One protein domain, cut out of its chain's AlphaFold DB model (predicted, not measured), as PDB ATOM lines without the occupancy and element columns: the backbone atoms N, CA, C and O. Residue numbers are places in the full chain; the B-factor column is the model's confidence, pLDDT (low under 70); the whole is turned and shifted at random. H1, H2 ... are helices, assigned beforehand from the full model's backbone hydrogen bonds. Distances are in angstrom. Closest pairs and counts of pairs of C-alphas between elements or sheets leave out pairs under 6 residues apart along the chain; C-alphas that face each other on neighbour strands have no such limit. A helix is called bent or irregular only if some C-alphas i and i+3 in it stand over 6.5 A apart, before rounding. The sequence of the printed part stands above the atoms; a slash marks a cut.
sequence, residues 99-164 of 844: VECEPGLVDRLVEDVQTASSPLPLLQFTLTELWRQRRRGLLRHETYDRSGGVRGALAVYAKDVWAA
ATOM      1  N   VAL A  99     -51.650   8.646 -12.061       91.19
ATOM      2  CA  VAL A  99     -50.848   9.518 -11.204       91.19
ATOM      3  C   VAL A  99     -49.422   8.999 -11.145       91.19
ATOM      4  O   VAL A  99     -49.214   7.825 -10.855       91.19
ATOM      5  N   GLU A 100     -48.456   9.881 -11.372       90.69
ATOM      6  CA  GLU A 100     -47.027   9.565 -11.372       90.69
ATOM      7  C   GLU A 100     -46.253  10.507 -10.440       90.69
ATOM      8  O   GLU A 100     -46.727  11.585 -10.066       90.69
ATOM      9  N   CYS A 101     -45.046  10.098 -10.054       90.69
ATOM     10  CA  CYS A 101     -44.081  10.956  -9.370       90.69
ATOM     11  C   CYS A 101     -43.133  11.584 -10.394       90.69
ATOM     12  O   CYS A 101     -42.727  10.911 -11.339       90.69
ATOM     13  N   GLU A 102     -42.717  12.835 -10.181       94.00
ATOM     14  CA  GLU A 102     -41.612  13.414 -10.950       94.00
ATOM     15  C   GLU A 102     -40.352  12.529 -10.867       94.00
ATOM     16  O   GLU A 102     -40.078  11.949  -9.806       94.00
ATOM     17  N   PRO A 103     -39.564  12.423 -11.957       90.62
ATOM     18  CA  PRO A 103     -38.331  11.642 -11.959       90.62
ATOM     19  C   PRO A 103     -37.428  11.985 -10.766       90.62
ATOM     20  O   PRO A 103     -37.197  13.156 -10.466       90.62
ATOM     21  N   GLY A 104     -36.950  10.961 -10.055       91.69
ATOM     22  CA  GLY A 104     -36.096  11.099  -8.868       91.69
ATOM     23  C   GLY A 104     -36.815  11.461  -7.559       91.69
ATOM     24  O   GLY A 104     -36.196  11.400  -6.501       91.69
ATOM     25  N   LEU A 105     -38.114  11.800  -7.564       93.50
ATOM     26  CA  LEU A 105     -38.841  12.144  -6.327       93.50
ATOM     27  C   LEU A 105     -38.963  10.946  -5.378       93.50
ATOM     28  O   LEU A 105     -38.864  11.098  -4.163       93.50
ATOM     29  N   VAL A 106     -39.157   9.747  -5.926       93.62
ATOM     30  CA  VAL A 106     -39.258   8.526  -5.116       93.62
ATOM     31  C   VAL A 106     -37.932   8.206  -4.430       93.62
ATOM     32  O   VAL A 106     -37.942   7.797  -3.275       93.62
ATOM     33  N   ASP A 107     -36.802   8.441  -5.096       91.38
ATOM     34  CA  ASP A 107     -35.482   8.210  -4.504       91.38
ATOM     35  C   ASP A 107     -35.235   9.159  -3.327       91.38
ATOM     36  O   ASP A 107     -34.826   8.707  -2.262       91.38
ATOM     37  N   ARG A 108     -35.620  10.435  -3.468       91.19
ATOM     38  CA  ARG A 108     -35.571  11.425  -2.376       91.19
ATOM     39  C   ARG A 108     -36.475  11.049  -1.199       91.19
ATOM     40  O   ARG A 108     -36.063  11.158  -0.049       91.19
ATOM     41  N   LEU A 109     -37.696  10.577  -1.474       90.75
ATOM     42  CA  LEU A 109     -38.623  10.100  -0.438       90.75
ATOM     43  C   LEU A 109     -38.043   8.908   0.335       90.75
ATOM     44  O   LEU A 109     -38.195   8.836   1.550       90.75
ATOM     45  N   VAL A 110     -37.395   7.972  -0.363       90.50
ATOM     46  CA  VAL A 110     -36.761   6.800   0.255       90.50
ATOM     47  C   VAL A 110     -35.544   7.210   1.089       90.50
ATOM     48  O   VAL A 110     -35.410   6.737   2.216       90.50
ATOM     49  N   GLU A 111     -34.700   8.112   0.589       87.56
ATOM     50  CA  GLU A 111     -33.517   8.619   1.299       87.56
ATOM     51  C   GLU A 111     -33.888   9.350   2.603       87.56
ATOM     52  O   GLU A 111     -33.338   9.060   3.672       87.56
ATOM     53  N   ASP A 112     -34.892  10.229   2.564       84.62
ATOM     54  CA  ASP A 112     -35.326  10.969   3.755       84.62
ATOM     55  C   ASP A 112     -35.970  10.059   4.819       84.62
ATOM     56  O   ASP A 112     -35.873  10.330   6.018       84.62
ATOM     57  N   VAL A 113     -36.599   8.954   4.404       84.31
ATOM     58  CA  VAL A 113     -37.169   7.934   5.303       84.31
ATOM     59  C   VAL A 113     -36.073   7.158   6.023       84.31
ATOM     60  O   VAL A 113     -36.183   6.949   7.228       84.31
ATOM     61  N   GLN A 114     -35.002   6.772   5.325       78.25
ATOM     62  CA  GLN A 114     -33.902   5.988   5.909       78.25
ATOM     63  C   GLN A 114     -33.175   6.709   7.041       78.25
ATOM     64  O   GLN A 114     -32.547   6.080   7.887       78.25
ATOM     65  N   THR A 115     -33.245   8.035   7.053       70.75
ATOM     66  CA  THR A 115     -32.555   8.850   8.044       70.75
ATOM     67  C   THR A 115     -33.487   9.268   9.195       70.75
ATOM     68  O   THR A 115     -33.016   9.807  10.197       70.75
ATOM     69  N   ALA A 116     -34.805   9.057   9.103       67.50
ATOM     70  CA  ALA A 116     -35.784   9.547  10.079       67.50
ATOM     71  C   ALA A 116     -36.164   8.518  11.164       67.50
ATOM     72  O   ALA A 116     -36.390   7.344  10.891       67.50
ATOM     73  N   SER A 117     -36.325   8.985  12.407       62.25
ATOM     74  CA  SER A 117     -36.832   8.173  13.522       62.25
ATOM     75  C   SER A 117     -38.350   7.964  13.388       62.25
ATOM     76  O   SER A 117     -39.105   8.934  13.405       62.25
ATOM     77  N   SER A 118     -38.807   6.709  13.277       66.81
ATOM     78  CA  SER A 118     -40.204   6.331  12.972       66.81
ATOM     79  C   SER A 118     -40.714   6.930  11.647       66.81
ATOM     80  O   SER A 118     -41.531   7.858  11.631       66.81
ATOM     81  N   PRO A 119     -40.214   6.435  10.502       73.00
ATOM     82  CA  PRO A 119     -40.298   7.180   9.251       73.00
ATOM     83  C   PRO A 119     -41.582   6.915   8.452       73.00
ATOM     84  O   PRO A 119     -41.961   7.722   7.607       73.00
ATOM     85  N   LEU A 120     -42.299   5.819   8.729       82.44
ATOM     86  CA  LEU A 120     -43.500   5.446   7.973       82.44
ATOM     87  C   LEU A 120     -44.696   6.395   8.190       82.44
ATOM     88  O   LEU A 120     -45.316   6.765   7.193       82.44
ATOM     89  N   PRO A 121     -45.027   6.855   9.417       78.19
ATOM     90  CA  PRO A 121     -46.077   7.862   9.607       78.19
ATOM     91  C   PRO A 121     -45.748   9.196   8.926       78.19
ATOM     92  O   PRO A 121     -46.619   9.830   8.332       78.19
ATOM     93  N   LEU A 122     -44.475   9.605   8.967       80.50
ATOM     94  CA  LEU A 122     -43.993  10.814   8.297       80.50
ATOM     95  C   LEU A 122     -44.094  10.685   6.773       80.50
ATOM     96  O   LEU A 122     -44.581  11.597   6.102       80.50
ATOM     97  N   LEU A 123     -43.715   9.527   6.224       86.94
ATOM     98  CA  LEU A 123     -43.878   9.215   4.808       86.94
ATOM     99  C   LEU A 123     -45.355   9.230   4.406       86.94
ATOM    100  O   LEU A 123     -45.715   9.859   3.416       86.94
ATOM    101  N   GLN A 124     -46.227   8.596   5.191       87.06
ATOM    102  CA  GLN A 124     -47.670   8.575   4.951       87.06
ATOM    103  C   GLN A 124     -48.262   9.992   4.932       87.06
ATOM    104  O   GLN A 124     -49.056  10.315   4.043       87.06
ATOM    105  N   PHE A 125     -47.867  10.851   5.876       82.75
ATOM    106  CA  PHE A 125     -48.285  12.253   5.905       82.75
ATOM    107  C   PHE A 125     -47.793  13.009   4.663       82.75
ATOM    108  O   PHE A 125     -48.584  13.640   3.963       82.75
ATOM    109  N   THR A 126     -46.509  12.867   4.335       87.88
ATOM    110  CA  THR A 126     -45.875  13.540   3.194       87.88
ATOM    111  C   THR A 126     -46.511  13.126   1.870       87.88
ATOM    112  O   THR A 126     -46.883  13.978   1.067       87.88
ATOM    113  N   LEU A 127     -46.743  11.828   1.657       90.38
ATOM    114  CA  LEU A 127     -47.451  11.313   0.483       90.38
ATOM    115  C   LEU A 127     -48.901  11.809   0.421       90.38
ATOM    116  O   LEU A 127     -49.398  12.100  -0.665       90.38
ATOM    117  N   THR A 128     -49.577  11.944   1.567       86.94
ATOM    118  CA  THR A 128     -50.937  12.504   1.630       86.94
ATOM    119  C   THR A 128     -50.954  13.965   1.178       86.94
ATOM    120  O   THR A 128     -51.843  14.360   0.420       86.94
ATOM    121  N   GLU A 129     -49.971  14.763   1.595       85.19
ATOM    122  CA  GLU A 129     -49.849  16.165   1.187       85.19
ATOM    123  C   GLU A 129     -49.445  16.311  -0.281       85.19
ATOM    124  O   GLU A 129     -50.089  17.061  -1.021       85.19
ATOM    125  N   LEU A 130     -48.479  15.516  -0.753       89.94
ATOM    126  CA  LEU A 130     -48.140  15.435  -2.175       89.94
ATOM    127  C   LEU A 130     -49.368  15.068  -3.015       89.94
ATOM    128  O   LEU A 130     -49.635  15.702  -4.035       89.94
ATOM    129  N   TRP A 131     -50.158  14.091  -2.566       90.25
ATOM    130  CA  TRP A 131     -51.383  13.668  -3.238       90.25
ATOM    131  C   TRP A 131     -52.443  14.771  -3.279       90.25
ATOM    132  O   TRP A 131     -53.077  14.979  -4.318       90.25
ATOM    133  N   ARG A 132     -52.654  15.493  -2.172       86.56
ATOM    134  CA  ARG A 132     -53.614  16.608  -2.092       86.56
ATOM    135  C   ARG A 132     -53.226  17.769  -2.995       86.56
ATOM    136  O   ARG A 132     -54.093  18.353  -3.636       86.56
ATOM    137  N   GLN A 133     -51.936  18.076  -3.064       86.69
ATOM    138  CA  GLN A 133     -51.401  19.210  -3.816       86.69
ATOM    139  C   GLN A 133     -50.949  18.833  -5.240       86.69
ATOM    140  O   GLN A 133     -50.366  19.662  -5.945       86.69
ATOM    141  N   ARG A 134     -51.222  17.596  -5.684       91.31
ATOM    142  CA  ARG A 134     -50.868  17.115  -7.024       91.31
ATOM    143  C   ARG A 134     -51.499  17.987  -8.106       91.31
ATOM    144  O   ARG A 134     -52.659  18.387  -8.012       91.31
ATOM    145  N   ARG A 135     -50.760  18.234  -9.187       85.00
ATOM    146  CA  ARG A 135     -51.250  19.006 -10.341       85.00
ATOM    147  C   ARG A 135     -51.109  18.184 -11.610       85.00
ATOM    148  O   ARG A 135     -50.011  17.734 -11.921       85.00
ATOM    149  N   ARG A 136     -52.216  18.032 -12.350       85.94
ATOM    150  CA  ARG A 136     -52.293  17.248 -13.600       85.94
ATOM    151  C   ARG A 136     -51.793  15.801 -13.441       85.94
ATOM    152  O   ARG A 136     -51.082  15.305 -14.298       85.94
ATOM    153  N   GLY A 137     -52.131  15.158 -12.322       87.25
ATOM    154  CA  GLY A 137     -51.721  13.773 -12.057       87.25
ATOM    155  C   GLY A 137     -50.247  13.596 -11.683       87.25
ATOM    156  O   GLY A 137     -49.789  12.469 -11.621       87.25
ATOM    157  N   LEU A 138     -49.499  14.665 -11.397       91.38
ATOM    158  CA  LEU A 138     -48.076  14.562 -11.063       91.38
ATOM    159  C   LEU A 138     -47.800  14.992  -9.615       91.38
ATOM    160  O   LEU A 138     -48.197  16.095  -9.211       91.38
ATOM    161  N   LEU A 139     -47.122  14.130  -8.848       93.25
ATOM    162  CA  LEU A 139     -46.517  14.458  -7.551       93.25
ATOM    163  C   LEU A 139     -45.153  15.112  -7.810       93.25
ATOM    164  O   LEU A 139     -44.328  14.537  -8.516       93.25
ATOM    165  N   ARG A 140     -44.929  16.318  -7.277       92.00
ATOM    166  CA  ARG A 140     -43.826  17.198  -7.701       92.00
ATOM    167  C   ARG A 140     -42.778  17.431  -6.620       92.00
ATOM    168  O   ARG A 140     -43.139  17.552  -5.447       92.00
ATOM    169  N   HIS A 141     -41.524  17.622  -7.034       92.38
ATOM    170  CA  HIS A 141     -40.421  18.077  -6.178       92.38
ATOM    171  C   HIS A 141     -40.727  19.426  -5.530       92.38
ATOM    172  O   HIS A 141     -40.500  19.598  -4.342       92.38
ATOM    173  N   GLU A 142     -41.344  20.357  -6.262       89.81
ATOM    174  CA  GLU A 142     -41.689  21.686  -5.729       89.81
ATOM    175  C   GLU A 142     -42.593  21.604  -4.481       89.81
ATOM    176  O   GLU A 142     -42.387  22.303  -3.489       89.81
ATOM    177  N   THR A 143     -43.604  20.730  -4.521       86.44
ATOM    178  CA  THR A 143     -44.505  20.499  -3.387       86.44
ATOM    179  C   THR A 143     -43.766  19.817  -2.238       86.44
ATOM    180  O   THR A 143     -43.969  20.179  -1.080       86.44
ATOM    181  N   TYR A 144     -42.894  18.861  -2.562       89.44
ATOM    182  CA  TYR A 144     -42.067  18.149  -1.594       89.44
ATOM    183  C   TYR A 144     -41.138  19.096  -0.821       89.44
ATOM    184  O   TYR A 144     -41.157  19.115   0.412       89.44
ATOM    185  N   ASP A 145     -40.410  19.954  -1.535       87.19
ATOM    186  CA  ASP A 145     -39.465  20.917  -0.963       87.19
ATOM    187  C   ASP A 145     -40.181  21.964  -0.105       87.19
ATOM    188  O   ASP A 145     -39.751  22.262   1.007       87.19
ATOM    189  N   ARG A 146     -41.337  22.466  -0.565       84.00
ATOM    190  CA  ARG A 146     -42.150  23.426   0.198       84.00
ATOM    191  C   ARG A 146     -42.723  22.829   1.483       84.00
ATOM    192  O   ARG A 146     -42.886  23.551   2.461       84.00
ATOM    193  N   SER A 147     -43.008  21.526   1.495       78.94
ATOM    194  CA  SER A 147     -43.384  20.817   2.722       78.94
ATOM    195  C   SER A 147     -42.193  20.537   3.648       78.94
ATOM    196  O   SER A 147     -42.401  20.151   4.787       78.94
ATOM    197  N   GLY A 148     -40.948  20.770   3.221       79.56
ATOM    198  CA  GLY A 148     -39.760  20.488   4.032       79.56
ATOM    199  C   GLY A 148     -39.371  19.005   4.052       79.56
ATOM    200  O   GLY A 148     -38.786  18.538   5.033       79.56
ATOM    201  N   GLY A 149     -39.715  18.261   2.996       84.56
ATOM    202  CA  GLY A 149     -39.431  16.832   2.868       84.56
ATOM    203  C   GLY A 149     -40.164  15.960   3.894       84.56
ATOM    204  O   GLY A 149     -41.075  16.415   4.588       84.56
ATOM    205  N   VAL A 150     -39.756  14.691   4.015       83.12
ATOM    206  CA  VAL A 150     -40.449  13.725   4.896       83.12
ATOM    207  C   VAL A 150     -40.393  14.135   6.372       83.12
ATOM    208  O   VAL A 150     -41.368  13.972   7.104       83.12
ATOM    209  N   ARG A 151     -39.271  14.703   6.824       75.56
ATOM    210  CA  ARG A 151     -39.078  15.108   8.228       75.56
ATOM    211  C   ARG A 151     -39.834  16.393   8.589       75.56
ATOM    212  O   ARG A 151     -40.379  16.481   9.687       75.56
ATOM    213  N   GLY A 152     -39.882  17.369   7.678       76.06
ATOM    214  CA  GLY A 152     -40.416  18.709   7.940       76.06
ATOM    215  C   GLY A 152     -41.921  18.873   7.715       76.06
ATOM    216  O   GLY A 152     -42.527  19.731   8.358       76.06
ATOM    217  N   ALA A 153     -42.546  18.036   6.877       79.12
ATOM    218  CA  ALA A 153     -43.946  18.208   6.461       79.12
ATOM    219  C   ALA A 153     -44.926  18.298   7.633       79.12
ATOM    220  O   ALA A 153     -45.801  19.168   7.662       79.12
ATOM    221  N   LEU A 154     -44.750  17.437   8.636       81.12
ATOM    222  CA  LEU A 154     -45.608  17.420   9.816       81.12
ATOM    223  C   LEU A 154     -45.383  18.645  10.719       81.12
ATOM    224  O   LEU A 154     -46.343  19.187  11.264       81.12
ATOM    225  N   ALA A 155     -44.132  19.094  10.859       80.69
ATOM    226  CA  ALA A 155     -43.766  20.242  11.686       80.69
ATOM    227  C   ALA A 155     -44.304  21.557  11.107       80.69
ATOM    228  O   ALA A 155     -44.901  22.355  11.830       80.69
ATOM    229  N   VAL A 156     -44.146  21.754   9.793       81.44
ATOM    230  CA  VAL A 156     -44.678  22.921   9.073       81.44
ATOM    231  C   VAL A 156     -46.201  22.967   9.204       81.44
ATOM    232  O   VAL A 156     -46.754  23.986   9.610       81.44
ATOM    233  N   TYR A 157     -46.876  21.836   8.982       82.94
ATOM    234  CA  TYR A 157     -48.329  21.755   9.123       82.94
ATOM    235  C   TYR A 157     -48.812  22.035  10.557       82.94
ATOM    236  O   TYR A 157     -49.752  22.804  10.759       82.94
ATOM    237  N   ALA A 158     -48.159  21.453  11.569       84.75
ATOM    238  CA  ALA A 158     -48.504  21.697  12.968       84.75
ATOM    239  C   ALA A 158     -48.305  23.172  13.360       84.75
ATOM    240  O   ALA A 158     -49.139  23.740  14.069       84.75
ATOM    241  N   LYS A 159     -47.245  23.814  12.849       85.00
ATOM    242  CA  LYS A 159     -46.974  25.244  13.044       85.00
ATOM    243  C   LYS A 159     -48.067  26.125  12.439       85.00
ATOM    244  O   LYS A 159     -48.503  27.064  13.104       85.00
ATOM    245  N   ASP A 160     -48.546  25.810  11.240       84.94
ATOM    246  CA  ASP A 160     -49.616  26.571  10.585       84.94
ATOM    247  C   ASP A 160     -50.950  26.439  11.335       84.94
ATOM    248  O   ASP A 160     -51.622  27.441  11.603       84.94
ATOM    249  N   VAL A 161     -51.303  25.220  11.763       86.50
ATOM    250  CA  VAL A 161     -52.495  24.981  12.597       86.50
ATOM    251  C   VAL A 161     -52.393  25.733  13.925       86.50
ATOM    252  O   VAL A 161     -53.374  26.327  14.371       86.50
ATOM    253  N   TRP A 162     -51.213  25.753  14.549       86.75
ATOM    254  CA  TRP A 162     -50.965  26.493  15.787       86.75
ATOM    255  C   TRP A 162     -51.063  28.014  15.601       86.75
ATOM    256  O   TRP A 162     -51.663  28.713  16.425       86.75
ATOM    257  N   ALA A 163     -50.513  28.540  14.504       86.44
ATOM    258  CA  ALA A 163     -50.561  29.960  14.167       86.44
ATOM    259  C   ALA A 163     -51.997  30.448  13.913       86.44
ATOM    260  O   ALA A 163     -52.325  31.577  14.277       86.44
ATOM    261  N   ALA A 164     -52.872  29.591  13.383       87.31
ATOM    262  CA  ALA A 164     -54.283  29.907  13.154       87.31
ATOM    263  C   ALA A 164     -55.128  30.028  14.443       87.31
ATOM    264  O   ALA A 164     -56.253  30.526  14.392       87.31
TER     265      ALA A 164
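AT A GLANCE: This is residues 99 to 164 of the 844 residues of an uncharacterized protein of Lentzea guizhouensis (UniProt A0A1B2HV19). H1 and H2 form a slightly splayed helical hairpin, and H4 begins against both of them and runs outward, away from the hairpin, with residues 158 to 164 sticking out as an arm. Short H3 is set across H2, meeting it at few points, while residues 138 to 139, before H3, pair with residues 100 to 101 near the first printed residue. The printed part has 66 residues, with four named helices in the order H1, H2, H3, H4 and no named strand; the class is all helix. It is compact, with a radius of gyration of the C-alphas of 11.6 A and spans of 33 by 27 by 15 A.

HOW THE PARTS SIT: Outside the named helices, residues 100 to 101 and residues 138 to 139 are paired as strands are, in parallel, in stretches too short to be named. H1, residues 105 to 114, and H2, residues 119 to 132, form a hairpin at a shallow tilt of 26 degrees, opposite ways; they touch, the closest C-alphas being those of Val 113 and Pro 119, 5.1 A apart. H2 only just touches H3, residues 141 to 146, with 3 pairs of C-alphas within 8 A, the closest Leu 130 and Thr 143 at 6.4 A. H4, residues 149 to 163, touches H2 with residues 149 to 154 alone, the closest C-alphas being those of Leu 123 and Val 150, 5.7 A apart; at 70.0 degrees they are only just about perpendicular. H4 touches H1 with residues 149 to 151 alone, about perpendicular at 84 degrees, the closest C-alphas being those of Asp 112 and Val 150, 5.9 A apart. H3 and H4 meet only through their link. Every O i to N i+4 pair is within hydrogen-bond range in H1, H2 and H3, and 9 of 11 are in H4.

IN THESE COORDINATES: H1 begins at C-alpha 105 (-38.841, 12.144, -6.327) and is 14.6 A long from first to last C-alpha. H2 is 19.9 A long, H3 8.5 A. H4 is 20.6 A long and ends at C-alpha 163 (-50.561, 29.960, 14.167); it is irregular, with C-alphas 151 and 154 7.1 A apart.

THE WHOLE: The C-alphas farthest apart, those of Pro 103 and Ala 164, are 34.9 A apart. The printed part has no cut. The links from H1 to H2 and from H3 to H4 are tight, and that from H2 to H3 is short. The mean pLDDT of the printed part is 85.1, and residues 116 to 118 are under 70.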